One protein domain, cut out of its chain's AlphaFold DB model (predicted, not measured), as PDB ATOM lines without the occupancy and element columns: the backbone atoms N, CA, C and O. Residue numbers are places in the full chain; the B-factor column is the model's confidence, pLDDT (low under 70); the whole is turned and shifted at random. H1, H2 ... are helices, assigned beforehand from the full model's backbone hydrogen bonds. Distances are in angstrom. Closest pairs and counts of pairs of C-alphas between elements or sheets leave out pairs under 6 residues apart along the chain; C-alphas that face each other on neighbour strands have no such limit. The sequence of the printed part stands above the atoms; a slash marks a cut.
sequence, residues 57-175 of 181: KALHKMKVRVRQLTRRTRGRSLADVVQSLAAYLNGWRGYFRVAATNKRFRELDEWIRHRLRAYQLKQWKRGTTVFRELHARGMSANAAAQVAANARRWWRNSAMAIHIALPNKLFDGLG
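AT A GLANCE: This is residues 57 to 175 of the 181 residues of the protein "GIIM domain-containing protein" of Sandaracinus sp (UniProt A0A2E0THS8). Three long helices, H1, H2 and H3, run up and down as a loosely joined bundle, their centres in a triangle, and a small head made by the helical hairpin H4 and H5 follows the last residues of H3 at one end of the long axis. From this head residues 150 to 161 and the short H6 and H7 lead back toward the bundle, so that H7 comes near H2 and H3. The printed part has 119 residues with seven named helices, H1 to H7 in chain order, and no named strand; its class is all helix. The whole is compact, with a radius of gyration of the C-alphas of 15.1 A, yet elongated, spanning 46 by 28 by 24 A.

HOW THE PARTS SIT: H1, residues 57 to 69, and H2, residues 78 to 96, form a helical hairpin at a shallow tilt of 16 degrees, opposite ways. They touch through residues 66 to 69 and 81 to 85 alone, the closest C-alphas being those of Leu 69 and Leu 85, 6.4 A apart. H2 has a kink of 27 degrees near residue 88. H3, residues 102 to 124, forms a second helical hairpin with H2, at a shallow tilt of 15 degrees, opposite ways. These two only just touch, with 3 pairs of C-alphas within 8 A, through residue 78 of H2 and residues 116 to 120 of H3; the closest C-alphas are those of Leu 78 and Gln 120, 6.7 A apart. H1, H2 and H3 are an up and down bundle, each running against the one before it. H4, residues 127 to 136, and H5, residues 141 to 149, form a third helical hairpin and touch, the closest C-alphas, those of Gly 127 and Ala 148, being 4.4 A apart. H6, residues 162 to 165, only just touches H4, with 3 pairs of C-alphas within 8 A; the closest are those of Leu 134 and Ala 165, 5.6 A apart. H7, residues 168 to 173, is close to H3 but not clearly touching, about perpendicular at 80 degrees, with the closest C-alphas, those of Arg 113 and Asn 168, 7.4 A apart. Every O i to N i+4 pair is within hydrogen-bond range in H1, H3, H4, H5 and H7, and 13 of 15 are in H2; H6 is too short for such a pair.

IN THESE COORDINATES: H1 begins at C-alpha 57, (17.116, -18.902, -24.192), and is 18.5 A long; H2 is 26.0 A and H3 33.7 A. H3 ends at C-alpha 124, (-0.150, -48.337, -25.401). H4 is 14.0 A long and H5 11.9 A. H7 ends at C-alpha 173, (12.193, -43.972, -41.190).

THE WHOLE: The C-alphas of Val 98 and Thr 128, the two farthest apart, are 46.4 A from each other. Residues 98 to 103 stand free. The link from H5 to H6 is long, with 12 residues. The printed part has no cut, and no printed residue has a pLDDT under 70.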
ATOM      1  N   LYS A  57      18.511 -19.309 -23.962       93.00
ATOM      2  CA  LYS A  57      17.116 -18.902 -24.192       93.00
ATOM      3  C   LYS A  57      16.518 -19.545 -25.450       93.00
ATOM      4  O   LYS A  57      15.360 -19.955 -25.428       93.00
ATOM      5  N   ALA A  58      17.294 -19.665 -26.529       93.62
ATOM      6  CA  ALA A  58      16.850 -20.312 -27.764       93.62
ATOM      7  C   ALA A  58      16.697 -21.831 -27.581       93.62
ATOM      8  O   ALA A  58      15.675 -22.394 -27.981       93.62
ATOM      9  N   LEU A  59      17.640 -22.479 -26.884       94.25
ATOM     10  CA  LEU A  59      17.535 -23.896 -26.509       94.25
ATOM     11  C   LEU A  59      16.300 -24.166 -25.641       94.25
ATOM     12  O   LEU A  59      15.577 -25.136 -25.866       94.25
ATOM     13  N   HIS A  60      16.030 -23.297 -24.664       95.38
ATOM     14  CA  HIS A  60      14.855 -23.412 -23.808       95.38
ATOM     15  C   HIS A  60      13.559 -23.322 -24.621       95.38
ATOM     16  O   HIS A  60      12.713 -24.211 -24.512       95.38
ATOM     17  N   LYS A  61      13.428 -22.304 -25.484       96.62
ATOM     18  CA  LYS A  61      12.271 -22.146 -26.382       96.62
ATOM     19  C   LYS A  61      12.058 -23.383 -27.256       96.62
ATOM     20  O   LYS A  61      10.929 -23.854 -27.373       96.62
ATOM     21  N   MET A  62      13.136 -23.946 -27.799       96.12
ATOM     22  CA  MET A  62      13.063 -25.172 -28.591       96.12
ATOM     23  C   MET A  62      12.537 -26.349 -27.775       96.12
ATOM     24  O   MET A  62      11.547 -26.973 -28.157       96.12
ATOM     25  N   LYS A  63      13.108 -26.601 -26.592       97.12
ATOM     26  CA  LYS A  63      12.631 -27.672 -25.705       97.12
ATOM     27  C   LYS A  63      11.167 -27.469 -25.297       97.12
ATOM     28  O   LYS A  63      10.429 -28.445 -25.187       97.12
ATOM     29  N   VAL A  64      10.716 -26.235 -25.068       97.50
ATOM     30  CA  VAL A  64       9.295 -25.936 -24.809       97.50
ATOM     31  C   VAL A  64       8.436 -26.307 -26.016       97.50
ATOM     32  O   VAL A  64       7.447 -27.024 -25.856       97.50
ATOM     33  N   ARG A  65       8.833 -25.908 -27.228       97.56
ATOM     34  CA  ARG A  65       8.083 -26.225 -28.447       97.56
ATOM     35  C   ARG A  65       8.012 -27.729 -28.708       97.56
ATOM     36  O   ARG A  65       6.924 -28.249 -28.945       97.56
ATOM     37  N   VAL A  66       9.123 -28.450 -28.561       97.06
ATOM     38  CA  VAL A  66       9.148 -29.920 -28.639       97.06
ATOM     39  C   VAL A  66       8.209 -30.534 -27.598       97.06
ATOM     40  O   VAL A  66       7.440 -31.437 -27.919       97.06
ATOM     41  N   ARG A  67       8.205 -30.032 -26.353       96.00
ATOM     42  CA  ARG A  67       7.291 -30.532 -25.313       96.00
ATOM     43  C   ARG A  67       5.827 -30.373 -25.695       96.00
ATOM     44  O   ARG A  67       5.051 -31.296 -25.445       96.00
ATOM     45  N   GLN A  68       5.474 -29.233 -26.284       95.00
ATOM     46  CA  GLN A  68       4.130 -28.979 -26.786       95.00
ATOM     47  C   GLN A  68       3.788 -29.958 -27.907       95.00
ATOM     48  O   GLN A  68       2.744 -30.592 -27.836       95.00
ATOM     49  N   LEU A  69       4.652 -30.116 -28.914       94.81
ATOM     50  CA  LEU A  69       4.413 -30.993 -30.067       94.81
ATOM     51  C   LEU A  69       4.261 -32.463 -29.662       94.81
ATOM     52  O   LEU A  69       3.321 -33.117 -30.106       94.81
ATOM     53  N   THR A  70       5.091 -32.949 -28.737       94.44
ATOM     54  CA  THR A  70       5.044 -34.332 -28.236       94.44
ATOM     55  C   THR A  70       4.172 -34.479 -26.976       94.44
ATOM     56  O   THR A  70       4.471 -35.294 -26.090       94.44
ATOM     57  N   ARG A  71       3.131 -33.645 -26.812       90.88
ATOM     58  CA  ARG A  71       2.243 -33.707 -25.642       90.88
ATOM     59  C   ARG A  71       1.443 -35.009 -25.657       90.88
ATOM     60  O   ARG A  71       0.707 -35.295 -26.593       90.88
ATOM     61  N   ARG A  72       1.543 -35.753 -24.557       82.75
ATOM     62  CA  ARG A  72       1.006 -37.111 -24.353       82.75
ATOM     63  C   ARG A  72      -0.525 -37.251 -24.352       82.75
ATOM     64  O   ARG A  72      -1.012 -38.359 -24.191       82.75
ATOM     65  N   THR A  73      -1.275 -36.159 -24.484       81.56
ATOM     66  CA  THR A  73      -2.750 -36.140 -24.394       81.56
ATOM     67  C   THR A  73      -3.447 -35.857 -25.725       81.56
ATOM     68  O   THR A  73      -4.641 -35.607 -25.735       81.56
ATOM     69  N   ARG A  74      -2.722 -35.844 -26.852       76.00
ATOM     70  CA  ARG A  74      -3.256 -35.376 -28.144       76.00
ATOM     71  C   ARG A  74      -3.936 -36.431 -29.024       76.00
ATOM     72  O   ARG A  74      -4.389 -36.059 -30.092       76.00
ATOM     73  N   GLY A  75      -3.962 -37.707 -28.635       83.50
ATOM     74  CA  GLY A  75      -4.639 -38.765 -29.406       83.50
ATOM     75  C   GLY A  75      -4.130 -38.994 -30.842       83.50
ATOM     76  O   GLY A  75      -4.756 -39.737 -31.579       83.50
ATOM     77  N   ARG A  76      -3.012 -38.375 -31.247       92.31
ATOM     78  CA  ARG A  76      -2.439 -38.504 -32.599       92.31
ATOM     79  C   ARG A  76      -1.535 -39.727 -32.717       92.31
ATOM     80  O   ARG A  76      -0.970 -40.174 -31.713       92.31
ATOM     81  N   SER A  77      -1.366 -40.233 -33.936       93.69
ATOM     82  CA  SER A  77      -0.431 -41.326 -34.189       93.69
ATOM     83  C   SER A  77       1.016 -40.879 -33.938       93.69
ATOM     84  O   SER A  77       1.335 -39.683 -33.939       93.69
ATOM     85  N   LEU A  78       1.920 -41.837 -33.707       95.06
ATOM     86  CA  LEU A  78       3.345 -41.527 -33.571       95.06
ATOM     87  C   LEU A  78       3.896 -40.883 -34.851       95.06
ATOM     88  O   LEU A  78       4.663 -39.928 -34.750       95.06
ATOM     89  N   ALA A  79       3.480 -41.372 -36.023       96.12
ATOM     90  CA  ALA A  79       3.903 -40.848 -37.317       96.12
ATOM     91  C   ALA A  79       3.530 -39.364 -37.472       96.12
ATOM     92  O   ALA A  79       4.408 -38.544 -37.732       96.12
ATOM     93  N   ASP A  80       2.282 -38.985 -37.178       95.69
ATOM     94  CA  ASP A  80       1.828 -37.585 -37.278       95.69
ATOM     95  C   ASP A  80       2.595 -36.659 -36.329       95.69
ATOM     96  O   ASP A  80       2.893 -35.497 -36.636       95.69
ATOM     97  N   VAL A  81       2.913 -37.161 -35.130       96.38
ATOM     98  CA  VAL A  81       3.716 -36.424 -34.151       96.38
ATOM     99  C   VAL A  81       5.140 -36.237 -34.658       96.38
ATOM    100  O   VAL A  81       5.672 -35.136 -34.508       96.38
ATOM    101  N   VAL A  82       5.744 -37.264 -35.262       97.31
ATOM    102  CA  VAL A  82       7.086 -37.171 -35.851       97.31
ATOM    103  C   VAL A  82       7.099 -36.199 -37.026       97.31
ATOM    104  O   VAL A  82       7.957 -35.327 -37.038       97.31
ATOM    105  N   GLN A  83       6.127 -36.246 -37.935       96.75
ATOM    106  CA  GLN A  83       6.051 -35.311 -39.065       96.75
ATOM    107  C   GLN A  83       5.892 -33.855 -38.601       96.75
ATOM    108  O   GLN A  83       6.646 -32.972 -39.016       96.75
ATOM    109  N   SER A  84       4.978 -33.605 -37.652       95.75
ATOM    110  CA  SER A  84       4.810 -32.277 -37.034       95.75
ATOM    111  C   SER A  84       6.110 -31.776 -36.394       95.75
ATOM    112  O   SER A  84       6.412 -30.581 -36.394       95.75
ATOM    113  N   LEU A  85       6.863 -32.693 -35.785       96.94
ATOM    114  CA  LEU A  85       8.130 -32.394 -35.140       96.94
ATOM    115  C   LEU A  85       9.239 -32.141 -36.166       96.94
ATOM    116  O   LEU A  85      10.006 -31.199 -35.991       96.94
ATOM    117  N   ALA A  86       9.290 -32.924 -37.241       97.44
ATOM    118  CA  ALA A  86      10.266 -32.817 -38.316       97.44
ATOM    119  C   ALA A  86      10.197 -31.456 -39.010       97.44
ATOM    120  O   ALA A  86      11.227 -30.793 -39.138       97.44
ATOM    121  N   ALA A  87       8.994 -30.984 -39.353       97.25
ATOM    122  CA  ALA A  87       8.794 -29.661 -39.948       97.25
ATOM    123  C   ALA A  87       9.402 -28.541 -39.081       97.25
ATOM    124  O   ALA A  87      10.137 -27.681 -39.566       97.25
ATOM    125  N   TYR A  88       9.163 -28.595 -37.768       97.56
ATOM    126  CA  TYR A  88       9.729 -27.632 -36.826       97.56
ATOM    127  C   TYR A  88      11.253 -27.762 -36.679       97.56
ATOM    128  O   TYR A  88      11.970 -26.759 -36.701       97.56
ATOM    129  N   LEU A  89      11.756 -28.988 -36.507       96.94
ATOM    130  CA  LEU A  89      13.177 -29.246 -36.278       96.94
ATOM    131  C   LEU A  89      14.030 -28.913 -37.503       96.94
ATOM    132  O   LEU A  89      15.133 -28.410 -37.321       96.94
ATOM    133  N   ASN A  90      13.527 -29.116 -38.722       96.12
ATOM    134  CA  ASN A  90      14.227 -28.737 -39.950       96.12
ATOM    135  C   ASN A  90      14.444 -27.223 -40.033       96.12
ATOM    136  O   ASN A  90      15.573 -26.786 -40.252       96.12
ATOM    137  N   GLY A  91      13.408 -26.420 -39.768       95.00
ATOM    138  CA  GLY A  91      13.549 -24.961 -39.722       95.00
ATOM    139  C   GLY A  91      14.503 -24.506 -38.613       95.00
ATOM    140  O   GLY A  91      15.386 -23.676 -38.833       95.00
ATOM    141  N   TRP A  92      14.384 -25.101 -37.423       95.69
ATOM    142  CA  TRP A  92      15.259 -24.780 -36.295       95.69
ATOM    143  C   TRP A  92      16.727 -25.142 -36.571       95.69
ATOM    144  O   TRP A  92      17.619 -24.328 -36.330       95.69
ATOM    145  N   ARG A  93      16.980 -26.338 -37.117       93.44
ATOM    146  CA  ARG A  93      18.311 -26.804 -37.528       93.44
ATOM    147  C   ARG A  93      18.884 -25.906 -38.613       93.44
ATOM    148  O   ARG A  93      20.036 -25.508 -38.495       93.44
ATOM    149  N   GLY A  94      18.094 -25.560 -39.630       93.25
ATOM    150  CA  GLY A  94      18.514 -24.680 -40.719       93.25
ATOM    151  C   GLY A  94      19.019 -23.332 -40.208       93.25
ATOM    152  O   GLY A  94      20.090 -22.889 -40.614       93.25
ATOM    153  N   TYR A  95      18.312 -22.734 -39.245       94.19
ATOM    154  CA  TYR A  95      18.716 -21.469 -38.630       94.19
ATOM    155  C   TYR A  95      19.979 -21.599 -37.765       94.19
ATOM    156  O   TYR A  95      20.899 -20.792 -37.872       94.19
ATOM    157  N   PHE A  96      20.061 -22.629 -36.916       92.69
ATOM    158  CA  PHE A  96      21.167 -22.792 -35.965       92.69
ATOM    159  C   PHE A  96      22.359 -23.608 -36.495       92.69
ATOM    160  O   PHE A  96      23.304 -23.827 -35.740       92.69
ATOM    161  N   ARG A  97      22.369 -24.016 -37.774       88.81
ATOM    162  CA  ARG A  97      23.431 -24.860 -38.367       88.81
ATOM    163  C   ARG A  97      24.837 -24.267 -38.263       88.81
ATOM    164  O   ARG A  97      25.805 -25.009 -38.221       88.81
ATOM    165  N   VAL A  98      24.938 -22.937 -38.205       87.94
ATOM    166  CA  VAL A  98      26.209 -22.202 -38.088       87.94
ATOM    167  C   VAL A  98      26.825 -22.282 -36.687       87.94
ATOM    168  O   VAL A  98      27.971 -21.889 -36.483       87.94
ATOM    169  N   ALA A  99      26.078 -22.763 -35.689       87.81
ATOM    170  CA  ALA A  99      26.593 -22.914 -34.338       87.81
ATOM    171  C   ALA A  99      27.515 -24.141 -34.249       87.81
ATOM    172  O   ALA A  99      27.075 -25.274 -34.430       87.81
ATOM    173  N   ALA A 100      28.770 -23.932 -33.850       78.44
ATOM    174  CA  ALA A 100      29.769 -24.983 -33.641       78.44
ATOM    175  C   ALA A 100      29.501 -25.745 -32.327       78.44
ATOM    176  O   ALA A 100      30.215 -25.605 -31.333       78.44
ATOM    177  N   THR A 101      28.385 -26.480 -32.270       79.56
ATOM    178  CA  THR A 101      27.806 -27.005 -31.023       79.56
ATOM    179  C   THR A 101      27.332 -28.465 -31.135       79.56
ATOM    180  O   THR A 101      26.261 -28.834 -30.646       79.56
ATOM    181  N   ASN A 102      28.161 -29.332 -31.721       84.88
ATOM    182  CA  ASN A 102      27.791 -30.722 -32.035       84.88
ATOM    183  C   ASN A 102      27.350 -31.532 -30.806       84.88
ATOM    184  O   ASN A 102      26.344 -32.236 -30.864       84.88
ATOM    185  N   LYS A 103      28.043 -31.388 -29.665       89.50
ATOM    186  CA  LYS A 103      27.683 -32.107 -28.428       89.50
ATOM    187  C   LYS A 103      26.247 -31.812 -27.986       89.50
ATOM    188  O   LYS A 103      25.482 -32.741 -27.752       89.50
ATOM    189  N   ARG A 104      25.846 -30.533 -27.936       89.94
ATOM    190  CA  ARG A 104      24.476 -30.189 -27.514       89.94
ATOM    191  C   ARG A 104      23.437 -30.624 -28.548       89.94
ATOM    192  O   ARG A 104      22.319 -30.930 -28.159       89.94
ATOM    193  N   PHE A 105      23.771 -30.684 -29.839       92.38
ATOM    194  CA  PHE A 105      22.850 -31.224 -30.846       92.38
ATOM    195  C   PHE A 105      22.605 -32.724 -30.648       92.38
ATOM    196  O   PHE A 105      21.449 -33.141 -30.666       92.38
ATOM    197  N   ARG A 106      23.645 -33.508 -30.331       94.12
ATOM    198  CA  ARG A 106      23.497 -34.934 -29.986       94.12
ATOM    199  C   ARG A 106      22.642 -35.140 -28.733       94.12
ATOM    200  O   ARG A 106      21.708 -35.934 -28.755       94.12
ATOM    201  N   GLU A 107      22.888 -34.359 -27.680       94.81
ATOM    202  CA  GLU A 107      22.081 -34.392 -26.448       94.81
ATOM    203  C   GLU A 107      20.601 -34.057 -26.717       94.81
ATOM    204  O   GLU A 107      19.692 -34.628 -26.110       94.81
ATOM    205  N   LEU A 108      20.333 -33.119 -27.631       95.44
ATOM    206  CA  LEU A 108      18.972 -32.775 -28.041       95.44
ATOM    207  C   LEU A 108      18.316 -33.905 -28.833       95.44
ATOM    208  O   LEU A 108      17.165 -34.234 -28.550       95.44
ATOM    209  N   ASP A 109      19.036 -34.508 -29.774       95.75
ATOM    210  CA  ASP A 109      18.578 -35.656 -30.555       95.75
ATOM    211  C   ASP A 109      18.197 -36.840 -29.646       95.75
ATOM    212  O   ASP A 109      17.125 -37.435 -29.787       95.75
ATOM    213  N   GLU A 110      19.038 -37.155 -28.660       95.81
ATOM    214  CA  GLU A 110      18.764 -38.177 -27.644       95.81
ATOM    215  C   GLU A 110      17.526 -37.840 -26.815       95.81
ATOM    216  O   GLU A 110      16.622 -38.670 -26.670       95.81
ATOM    217  N   TRP A 111      17.440 -36.604 -26.317       96.81
ATOM    218  CA  TRP A 111      16.304 -36.141 -25.528       96.81
ATOM    219  C   TRP A 111      14.990 -36.190 -26.320       96.81
ATOM    220  O   TRP A 111      13.960 -36.600 -25.780       96.81
ATOM    221  N   ILE A 112      15.009 -35.822 -27.604       97.25
ATOM    222  CA  ILE A 112      13.848 -35.884 -28.500       97.25
ATOM    223  C   ILE A 112      13.402 -37.335 -28.706       97.25
ATOM    224  O   ILE A 112      12.228 -37.646 -28.495       97.25
ATOM    225  N   ARG A 113      14.318 -38.248 -29.048       97.00
ATOM    226  CA  ARG A 113      13.977 -39.667 -29.246       97.00
ATOM    227  C   ARG A 113      13.456 -40.313 -27.968       97.00
ATOM    228  O   ARG A 113      12.451 -41.020 -28.001       97.00
ATOM    229  N   HIS A 114      14.051 -39.998 -26.821       96.62
ATOM    230  CA  HIS A 114      13.559 -40.461 -25.525       96.62
ATOM    231  C   HIS A 114      12.125 -39.965 -25.245       96.62
ATOM    232  O   HIS A 114      11.286 -40.717 -24.745       96.62
ATOM    233  N   ARG A 115      11.776 -38.729 -25.640       95.88
ATOM    234  CA  ARG A 115      10.385 -38.236 -25.565       95.88
ATOM    235  C   ARG A 115       9.428 -39.018 -26.452       95.88
ATOM    236  O   ARG A 115       8.317 -39.290 -26.002       95.88
ATOM    237  N   LEU A 116       9.831 -39.346 -27.676       96.69
ATOM    238  CA  LEU A 116       9.001 -40.100 -28.618       96.69
ATOM    239  C   LEU A 116       8.768 -41.538 -28.137       96.69
ATOM    240  O   LEU A 116       7.640 -42.018 -28.182       96.69
ATOM    241  N   ARG A 117       9.777 -42.188 -27.548       95.75
ATOM    242  CA  ARG A 117       9.598 -43.490 -26.878       95.75
ATOM    243  C   ARG A 117       8.615 -43.402 -25.714       95.75
ATOM    244  O   ARG A 117       7.685 -44.200 -25.623       95.75
ATOM    245  N   ALA A 118       8.740 -42.365 -24.884       95.00
ATOM    246  CA  ALA A 118       7.815 -42.144 -23.773       95.00
ATOM    247  C   ALA A 118       6.397 -41.807 -24.248       95.00
ATOM    248  O   ALA A 118       5.433 -42.015 -23.513       95.00
ATOM    249  N   TYR A 119       6.268 -41.224 -25.439       95.19
ATOM    250  CA  TYR A 119       4.990 -40.988 -26.094       95.19
ATOM    251  C   TYR A 119       4.369 -42.310 -26.555       95.19
ATOM    252  O   TYR A 119       3.214 -42.569 -26.236       95.19
ATOM    253  N   GLN A 120       5.146 -43.180 -27.205       94.62
ATOM    254  CA  GLN A 120       4.672 -44.485 -27.665       94.62
ATOM    255  C   GLN A 120       4.227 -45.390 -26.507       94.62
ATOM    256  O   GLN A 120       3.126 -45.931 -26.536       94.62
ATOM    257  N   LEU A 121       5.026 -45.486 -25.438       93.44
ATOM    258  CA  LEU A 121       4.645 -46.247 -24.241       93.44
ATOM    259  C   LEU A 121       3.340 -45.740 -23.615       93.44
ATOM    260  O   LEU A 121       2.519 -46.521 -23.139       93.44
ATOM    261  N   LYS A 122       3.142 -44.418 -23.614       92.56
ATOM    262  CA  LYS A 122       1.909 -43.805 -23.120       92.56
ATOM    263  C   LYS A 122       0.708 -44.188 -23.984       92.56
ATOM    264  O   LYS A 122      -0.353 -44.425 -23.412       92.56
ATOM    265  N   GLN A 123       0.869 -44.220 -25.308       92.81
ATOM    266  CA  GLN A 123      -0.196 -44.592 -26.246       92.81
ATOM    267  C   GLN A 123      -0.683 -46.021 -25.998       92.81
ATOM    268  O   GLN A 123      -1.886 -46.252 -25.933       92.81
ATOM    269  N   TRP A 124       0.231 -46.964 -25.745       93.12
ATOM    270  CA  TRP A 124      -0.150 -48.337 -25.401       93.12
ATOM    271  C   TRP A 124      -0.915 -48.441 -24.079       93.12
ATOM    272  O   TRP A 124      -1.789 -49.295 -23.968       93.12
ATOM    273  N   LYS A 125      -0.648 -47.541 -23.118       88.56
ATOM    274  CA  LYS A 125      -1.380 -47.312 -21.851       88.56
ATOM    275  C   LYS A 125      -1.417 -48.497 -20.870       88.56
ATOM    276  O   LYS A 125      -1.110 -48.301 -19.696       88.56
ATOM    277  N   ARG A 126      -1.824 -49.689 -21.309       93.00
ATOM    278  CA  ARG A 126      -1.992 -50.918 -20.524       93.00
ATOM    279  C   ARG A 126      -0.732 -51.779 -20.604       93.00
ATOM    280  O   ARG A 126      -0.174 -51.955 -21.682       93.00
ATOM    281  N   GLY A 127      -0.312 -52.346 -19.471       94.00
ATOM    282  CA  GLY A 127       0.872 -53.211 -19.398       94.00
ATOM    283  C   GLY A 127       0.789 -54.420 -20.334       94.00
ATOM    284  O   GLY A 127       1.765 -54.733 -21.000       94.00
ATOM    285  N   THR A 128      -0.393 -55.023 -20.479       95.69
ATOM    286  CA  THR A 128      -0.633 -56.134 -21.417       95.69
ATOM    287  C   THR A 128      -0.357 -55.741 -22.868       95.69
ATOM    288  O   THR A 128       0.337 -56.459 -23.586       95.69
ATOM    289  N   THR A 129      -0.822 -54.563 -23.292       96.25
ATOM    290  CA  THR A 129      -0.523 -54.011 -24.618       96.25
ATOM    291  C   THR A 129       0.964 -53.707 -24.758       96.25
ATOM    292  O   THR A 129       1.559 -54.087 -25.756       96.25
ATOM    293  N   VAL A 130       1.592 -53.085 -23.752       95.81
ATOM    294  CA  VAL A 130       3.040 -52.825 -23.764       95.81
ATOM    295  C   VAL A 130       3.819 -54.128 -23.954       95.81
ATOM    296  O   VAL A 130       4.648 -54.195 -24.848       95.81
ATOM    297  N   PHE A 131       3.525 -55.174 -23.181       96.75
ATOM    298  CA  PHE A 131       4.183 -56.475 -23.314       96.75
ATOM    299  C   PHE A 131       4.053 -57.036 -24.732       96.75
ATOM    300  O   PHE A 131       5.065 -57.315 -25.373       96.75
ATOM    301  N   ARG A 132       2.816 -57.131 -25.241       97.44
ATOM    302  CA  ARG A 132       2.526 -57.669 -26.575       97.44
ATOM    303  C   ARG A 132       3.296 -56.923 -27.659       97.44
ATOM    304  O   ARG A 132       3.939 -57.536 -28.501       97.44
ATOM    305  N   GLU A 133       3.244 -55.596 -27.624       96.81
ATOM    306  CA  GLU A 133       3.866 -54.741 -28.630       96.81
ATOM    307  C   GLU A 133       5.401 -54.778 -28.551       96.81
ATOM    308  O   GLU A 133       6.068 -54.761 -29.586       96.81
ATOM    309  N   LEU A 134       5.981 -54.844 -27.350       96.06
ATOM    310  CA  LEU A 134       7.430 -54.963 -27.177       96.06
ATOM    311  C   LEU A 134       7.944 -56.332 -27.632       96.06
ATOM    312  O   LEU A 134       8.951 -56.391 -28.337       96.06
ATOM    313  N   HIS A 135       7.242 -57.409 -27.275       96.50
ATOM    314  CA  HIS A 135       7.603 -58.768 -27.672       96.50
ATOM    315  C   HIS A 135       7.504 -58.957 -29.189       96.50
ATOM    316  O   HIS A 135       8.448 -59.425 -29.820       96.50
ATOM    317  N   ALA A 136       6.417 -58.475 -29.803       96.88
ATOM    318  CA  ALA A 136       6.237 -58.494 -31.257       96.88
ATOM    319  C   ALA A 136       7.325 -57.714 -32.019       96.88
ATOM    320  O   ALA A 136       7.535 -57.941 -33.205       96.88
ATOM    321  N   ARG A 137       8.028 -56.794 -31.347       95.62
ATOM    322  CA  ARG A 137       9.143 -56.011 -31.903       95.62
ATOM    323  C   ARG A 137      10.517 -56.579 -31.529       95.62
ATOM    324  O   ARG A 137      11.503 -55.848 -31.558       95.62
ATOM    325  N   GLY A 138      10.583 -57.861 -31.168       94.31
ATOM    326  CA  GLY A 138      11.836 -58.599 -30.982       94.31
ATOM    327  C   GLY A 138      12.472 -58.466 -29.597       94.31
ATOM    328  O   GLY A 138      13.627 -58.839 -29.415       94.31
ATOM    329  N   MET A 139      11.758 -57.930 -28.606       95.12
ATOM    330  CA  MET A 139      12.245 -57.924 -27.228       95.12
ATOM    331  C   MET A 139      11.952 -59.267 -26.549       95.12
ATOM    332  O   MET A 139      10.830 -59.759 -26.633       95.12
ATOM    333  N   SER A 140      12.921 -59.829 -25.818       95.56
ATOM    334  CA  SER A 140      12.704 -61.057 -25.032       95.56
ATOM    335  C   SER A 140      11.516 -60.911 -24.073       95.56
ATOM    336  O   SER A 140      11.335 -59.829 -23.501       95.56
ATOM    337  N   ALA A 141      10.776 -61.994 -23.824       95.94
ATOM    338  CA  ALA A 141       9.630 -61.997 -22.912       95.94
ATOM    339  C   ALA A 141       9.971 -61.411 -21.528       95.94
ATOM    340  O   ALA A 141       9.244 -60.549 -21.039       95.94
ATOM    341  N   ASN A 142      11.118 -61.773 -20.946       94.56
ATOM    342  CA  ASN A 142      11.549 -61.264 -19.638       94.56
ATOM    343  C   ASN A 142      11.732 -59.736 -19.632       94.56
ATOM    344  O   ASN A 142      11.161 -59.038 -18.791       94.56
ATOM    345  N   ALA A 143      12.472 -59.192 -20.603       92.69
ATOM    346  CA  ALA A 143      12.671 -57.745 -20.712       92.69
ATOM    347  C   ALA A 143      11.359 -56.999 -21.023       92.69
ATOM    348  O   ALA A 143      11.085 -55.947 -20.437       92.69
ATOM    349  N   ALA A 144      10.510 -57.558 -21.893       95.06
ATOM    350  CA  ALA A 144       9.201 -56.990 -22.201       95.06
ATOM    351  C   ALA A 144       8.293 -56.964 -20.959       95.06
ATOM    352  O   ALA A 144       7.642 -55.948 -20.701       95.06
ATOM    353  N   ALA A 145       8.290 -58.034 -20.157       94.75
ATOM    354  CA  ALA A 145       7.527 -58.137 -18.915       94.75
ATOM    355  C   ALA A 145       7.997 -57.113 -17.875       94.75
ATOM    356  O   ALA A 145       7.172 -56.423 -17.276       94.75
ATOM    357  N   GLN A 146       9.311 -56.924 -17.720       92.62
ATOM    358  CA  GLN A 146       9.872 -55.935 -16.795       92.62
ATOM    359  C   GLN A 146       9.455 -54.497 -17.151       92.62
ATOM    360  O   GLN A 146       9.113 -53.693 -16.273       92.62
ATOM    361  N   VAL A 147       9.447 -54.160 -18.446       92.50
ATOM    362  CA  VAL A 147       8.987 -52.850 -18.929       92.50
ATOM    363  C   VAL A 147       7.472 -52.705 -18.765       92.50
ATOM    364  O   VAL A 147       7.002 -51.645 -18.336       92.50
ATOM    365  N   ALA A 148       6.708 -53.757 -19.065       92.75
ATOM    366  CA  ALA A 148       5.252 -53.792 -18.958       92.75
ATOM    367  C   ALA A 148       4.753 -53.657 -17.512       92.75
ATOM    368  O   ALA A 148       3.822 -52.888 -17.260       92.75
ATOM    369  N   ALA A 149       5.408 -54.313 -16.550       92.12
ATOM    370  CA  ALA A 149       5.120 -54.171 -15.122       92.12
ATOM    371  C   ALA A 149       5.261 -52.710 -14.658       92.12
ATOM    372  O   ALA A 149       4.505 -52.219 -13.822       92.12
ATOM    373  N   ASN A 150       6.178 -51.967 -15.282       89.25
ATOM    374  CA  ASN A 150       6.434 -50.561 -15.002       89.25
ATOM    375  C   ASN A 150       5.724 -49.597 -15.973       89.25
ATOM    376  O   ASN A 150       6.091 -48.421 -16.043       89.25
ATOM    377  N   ALA A 151       4.684 -50.032 -16.697       82.25
ATOM    378  CA  ALA A 151       4.009 -49.264 -17.756       82.25
ATOM    379  C   ALA A 151       3.320 -47.956 -17.309       82.25
ATOM    380  O   ALA A 151       2.737 -47.256 -18.135       82.25
ATOM    381  N   ARG A 152       3.400 -47.576 -16.027       84.69
ATOM    382  CA  ARG A 152       2.982 -46.260 -15.508       84.69
ATOM    383  C   ARG A 152       4.131 -45.238 -15.448       84.69
ATOM    384  O   ARG A 152       3.877 -44.042 -15.341       84.69
ATOM    385  N   ARG A 153       5.394 -45.673 -15.567       90.12
ATOM    386  CA  ARG A 153       6.608 -44.834 -15.497       90.12
ATOM    387  C   ARG A 153       7.249 -44.632 -16.878       90.12
ATOM    388  O   ARG A 153       8.423 -44.925 -17.080       90.12
ATOM    389  N   TRP A 154       6.493 -44.083 -17.835       91.19
ATOM    390  CA  TRP A 154       6.901 -44.009 -19.255       91.19
ATOM    391  C   TRP A 154       8.257 -43.345 -19.491       91.19
ATOM    392  O   TRP A 154       9.028 -43.828 -20.308       91.19
ATOM    393  N   TRP A 155       8.561 -42.246 -18.791       92.00
ATOM    394  CA  TRP A 155       9.851 -41.560 -18.937       92.00
ATOM    395  C   TRP A 155      11.012 -42.461 -18.508       92.00
ATOM    396  O   TRP A 155      11.931 -42.693 -19.281       92.00
ATOM    397  N   ARG A 156      10.922 -43.060 -17.315       90.50
ATOM    398  CA  ARG A 156      11.963 -43.955 -16.792       90.50
ATOM    399  C   ARG A 156      12.195 -45.165 -17.703       90.50
ATOM    400  O   ARG A 156      13.336 -45.547 -17.911       90.50
ATOM    401  N   ASN A 157      11.131 -45.699 -18.299       90.75
ATOM    402  CA  ASN A 157      11.201 -46.867 -19.182       90.75
ATOM    403  C   ASN A 157      11.602 -46.542 -20.630       90.75
ATOM    404  O   ASN A 157      11.671 -47.441 -21.459       90.75
ATOM    405  N   SER A 158      11.843 -45.272 -20.968       90.12
ATOM    406  CA  SER A 158      12.174 -44.851 -22.340       90.12
ATOM    407  C   SER A 158      13.672 -44.885 -22.660       90.12
ATOM    408  O   SER A 158      14.115 -44.276 -23.637       90.12
ATOM    409  N   ALA A 159      14.451 -45.580 -21.833       86.19
ATOM    410  CA  ALA A 159      15.889 -45.773 -21.974       86.19
ATOM    411  C   ALA A 159      16.240 -47.272 -22.016       86.19
ATOM    412  O   ALA A 159      15.407 -48.121 -21.696       86.19
ATOM    413  N   MET A 160      17.488 -47.587 -22.366       86.06
ATOM    414  CA  MET A 160      18.048 -48.945 -22.327       86.06
ATOM    415  C   MET A 160      17.307 -49.928 -23.260       86.06
ATOM    416  O   MET A 160      17.212 -49.677 -24.462       86.06
ATOM    417  N   ALA A 161      16.778 -51.032 -22.718       85.19
ATOM    418  CA  ALA A 161      16.244 -52.183 -23.452       85.19
ATOM    419  C   ALA A 161      15.133 -51.843 -24.458       85.19
ATOM    420  O   ALA A 161      14.988 -52.507 -25.482       85.19
ATOM    421  N   ILE A 162      14.378 -50.765 -24.231       90.94
ATOM    422  CA  ILE A 162      13.326 -50.343 -25.161       90.94
ATOM    423  C   ILE A 162      13.866 -49.932 -26.538       90.94
ATOM    424  O   ILE A 162      13.107 -49.886 -27.502       90.94
ATOM    425  N   HIS A 163      15.162 -49.632 -26.661       93.88
ATOM    426  CA  HIS A 163      15.781 -49.311 -27.947       93.88
ATOM    427  C   HIS A 163      15.761 -50.498 -28.918       93.88
ATOM    428  O   HIS A 163      15.829 -50.261 -30.118       93.88
ATOM    429  N   ILE A 164      15.616 -51.732 -28.421       93.06
ATOM    430  CA  ILE A 164      15.422 -52.929 -29.250       93.06
ATOM    431  C   ILE A 164      14.095 -52.813 -30.009       93.06
ATOM    432  O   ILE A 164      14.070 -52.886 -31.232       93.06
ATOM    433  N   ALA A 165      13.005 -52.531 -29.289       94.38
ATOM    434  CA  ALA A 165      11.670 -52.428 -29.877       94.38
ATOM    435  C   ALA A 165      11.395 -51.078 -30.568       94.38
ATOM    436  O   ALA A 165      10.587 -51.002 -31.489       94.38
ATOM    437  N   LEU A 166      12.027 -49.992 -30.110       95.56
ATOM    438  CA  LEU A 166      11.886 -48.633 -30.650       95.56
ATOM    439  C   LEU A 166      13.273 -48.047 -30.998       95.56
ATOM    440  O   LEU A 166      13.751 -47.115 -30.318       95.56
ATOM    441  N   PRO A 167      13.946 -48.595 -32.030       96.12
ATOM    442  CA  PRO A 167      15.301 -48.202 -32.410       96.12
ATOM    443  C   PRO A 167      15.343 -46.798 -33.014       96.12
ATOM    444  O   PRO A 167      14.334 -46.261 -33.462       96.12
ATOM    445  N   ASN A 168      16.531 -46.187 -33.072       95.81
ATOM    446  CA  ASN A 168      16.693 -44.880 -33.727       95.81
ATOM    447  C   ASN A 168      16.243 -44.926 -35.201       95.81
ATOM    448  O   ASN A 168      15.554 -44.010 -35.640       95.81
ATOM    449  N   LYS A 169      16.526 -46.039 -35.898       96.06
ATOM    450  CA  LYS A 169      16.119 -46.279 -37.294       96.06
ATOM    451  C   LYS A 169      14.608 -46.171 -37.518       96.06
ATOM    452  O   LYS A 169      14.198 -45.710 -38.574       96.06
ATOM    453  N   LEU A 170      13.787 -46.548 -36.532       96.31
ATOM    454  CA  LEU A 170      12.333 -46.384 -36.618       96.31
ATOM    455  C   LEU A 170      11.969 -44.905 -36.780       96.31
ATOM    456  O   LEU A 170      11.174 -44.549 -37.638       96.31
ATOM    457  N   PHE A 171      12.557 -44.036 -35.958       96.88
ATOM    458  CA  PHE A 171      12.275 -42.604 -36.016       96.88
ATOM    459  C   PHE A 171      12.872 -41.951 -37.261       96.88
ATOM    460  O   PHE A 171      12.231 -41.070 -37.828       96.88
ATOM    461  N   ASP A 172      14.051 -42.404 -37.698       96.06
ATOM    462  CA  ASP A 172      14.651 -41.969 -38.963       96.06
ATOM    463  C   ASP A 172      13.711 -42.312 -40.141       96.06
ATOM    464  O   ASP A 172      13.410 -41.447 -40.957       96.06
ATOM    465  N   GLY A 173      13.159 -43.533 -40.173       96.94
ATOM    466  CA  GLY A 173      12.193 -43.972 -41.190       96.94
ATOM    467  C   GLY A 173      10.845 -43.242 -41.139       96.94
ATOM    468  O   GLY A 173      10.181 -43.106 -42.159       96.94
ATOM    469  N   LEU A 174      10.460 -42.710 -39.976       96.62
ATOM    470  CA  LEU A 174       9.300 -41.822 -39.829       96.62
ATOM    471  C   LEU A 174       9.596 -40.361 -40.229       96.62
ATOM    472  O   LEU A 174       8.710 -39.512 -40.128       96.62
ATOM    473  N   GLY A 175      10.827 -40.047 -40.647       96.25
ATOM    474  CA  GLY A 175      11.232 -38.716 -41.103       96.25
ATOM    475  C   GLY A 175      11.721 -37.774 -40.000       96.25
ATOM    476  O   GLY A 175      11.760 -36.562 -40.210       96.25
TER     477      GLY A 175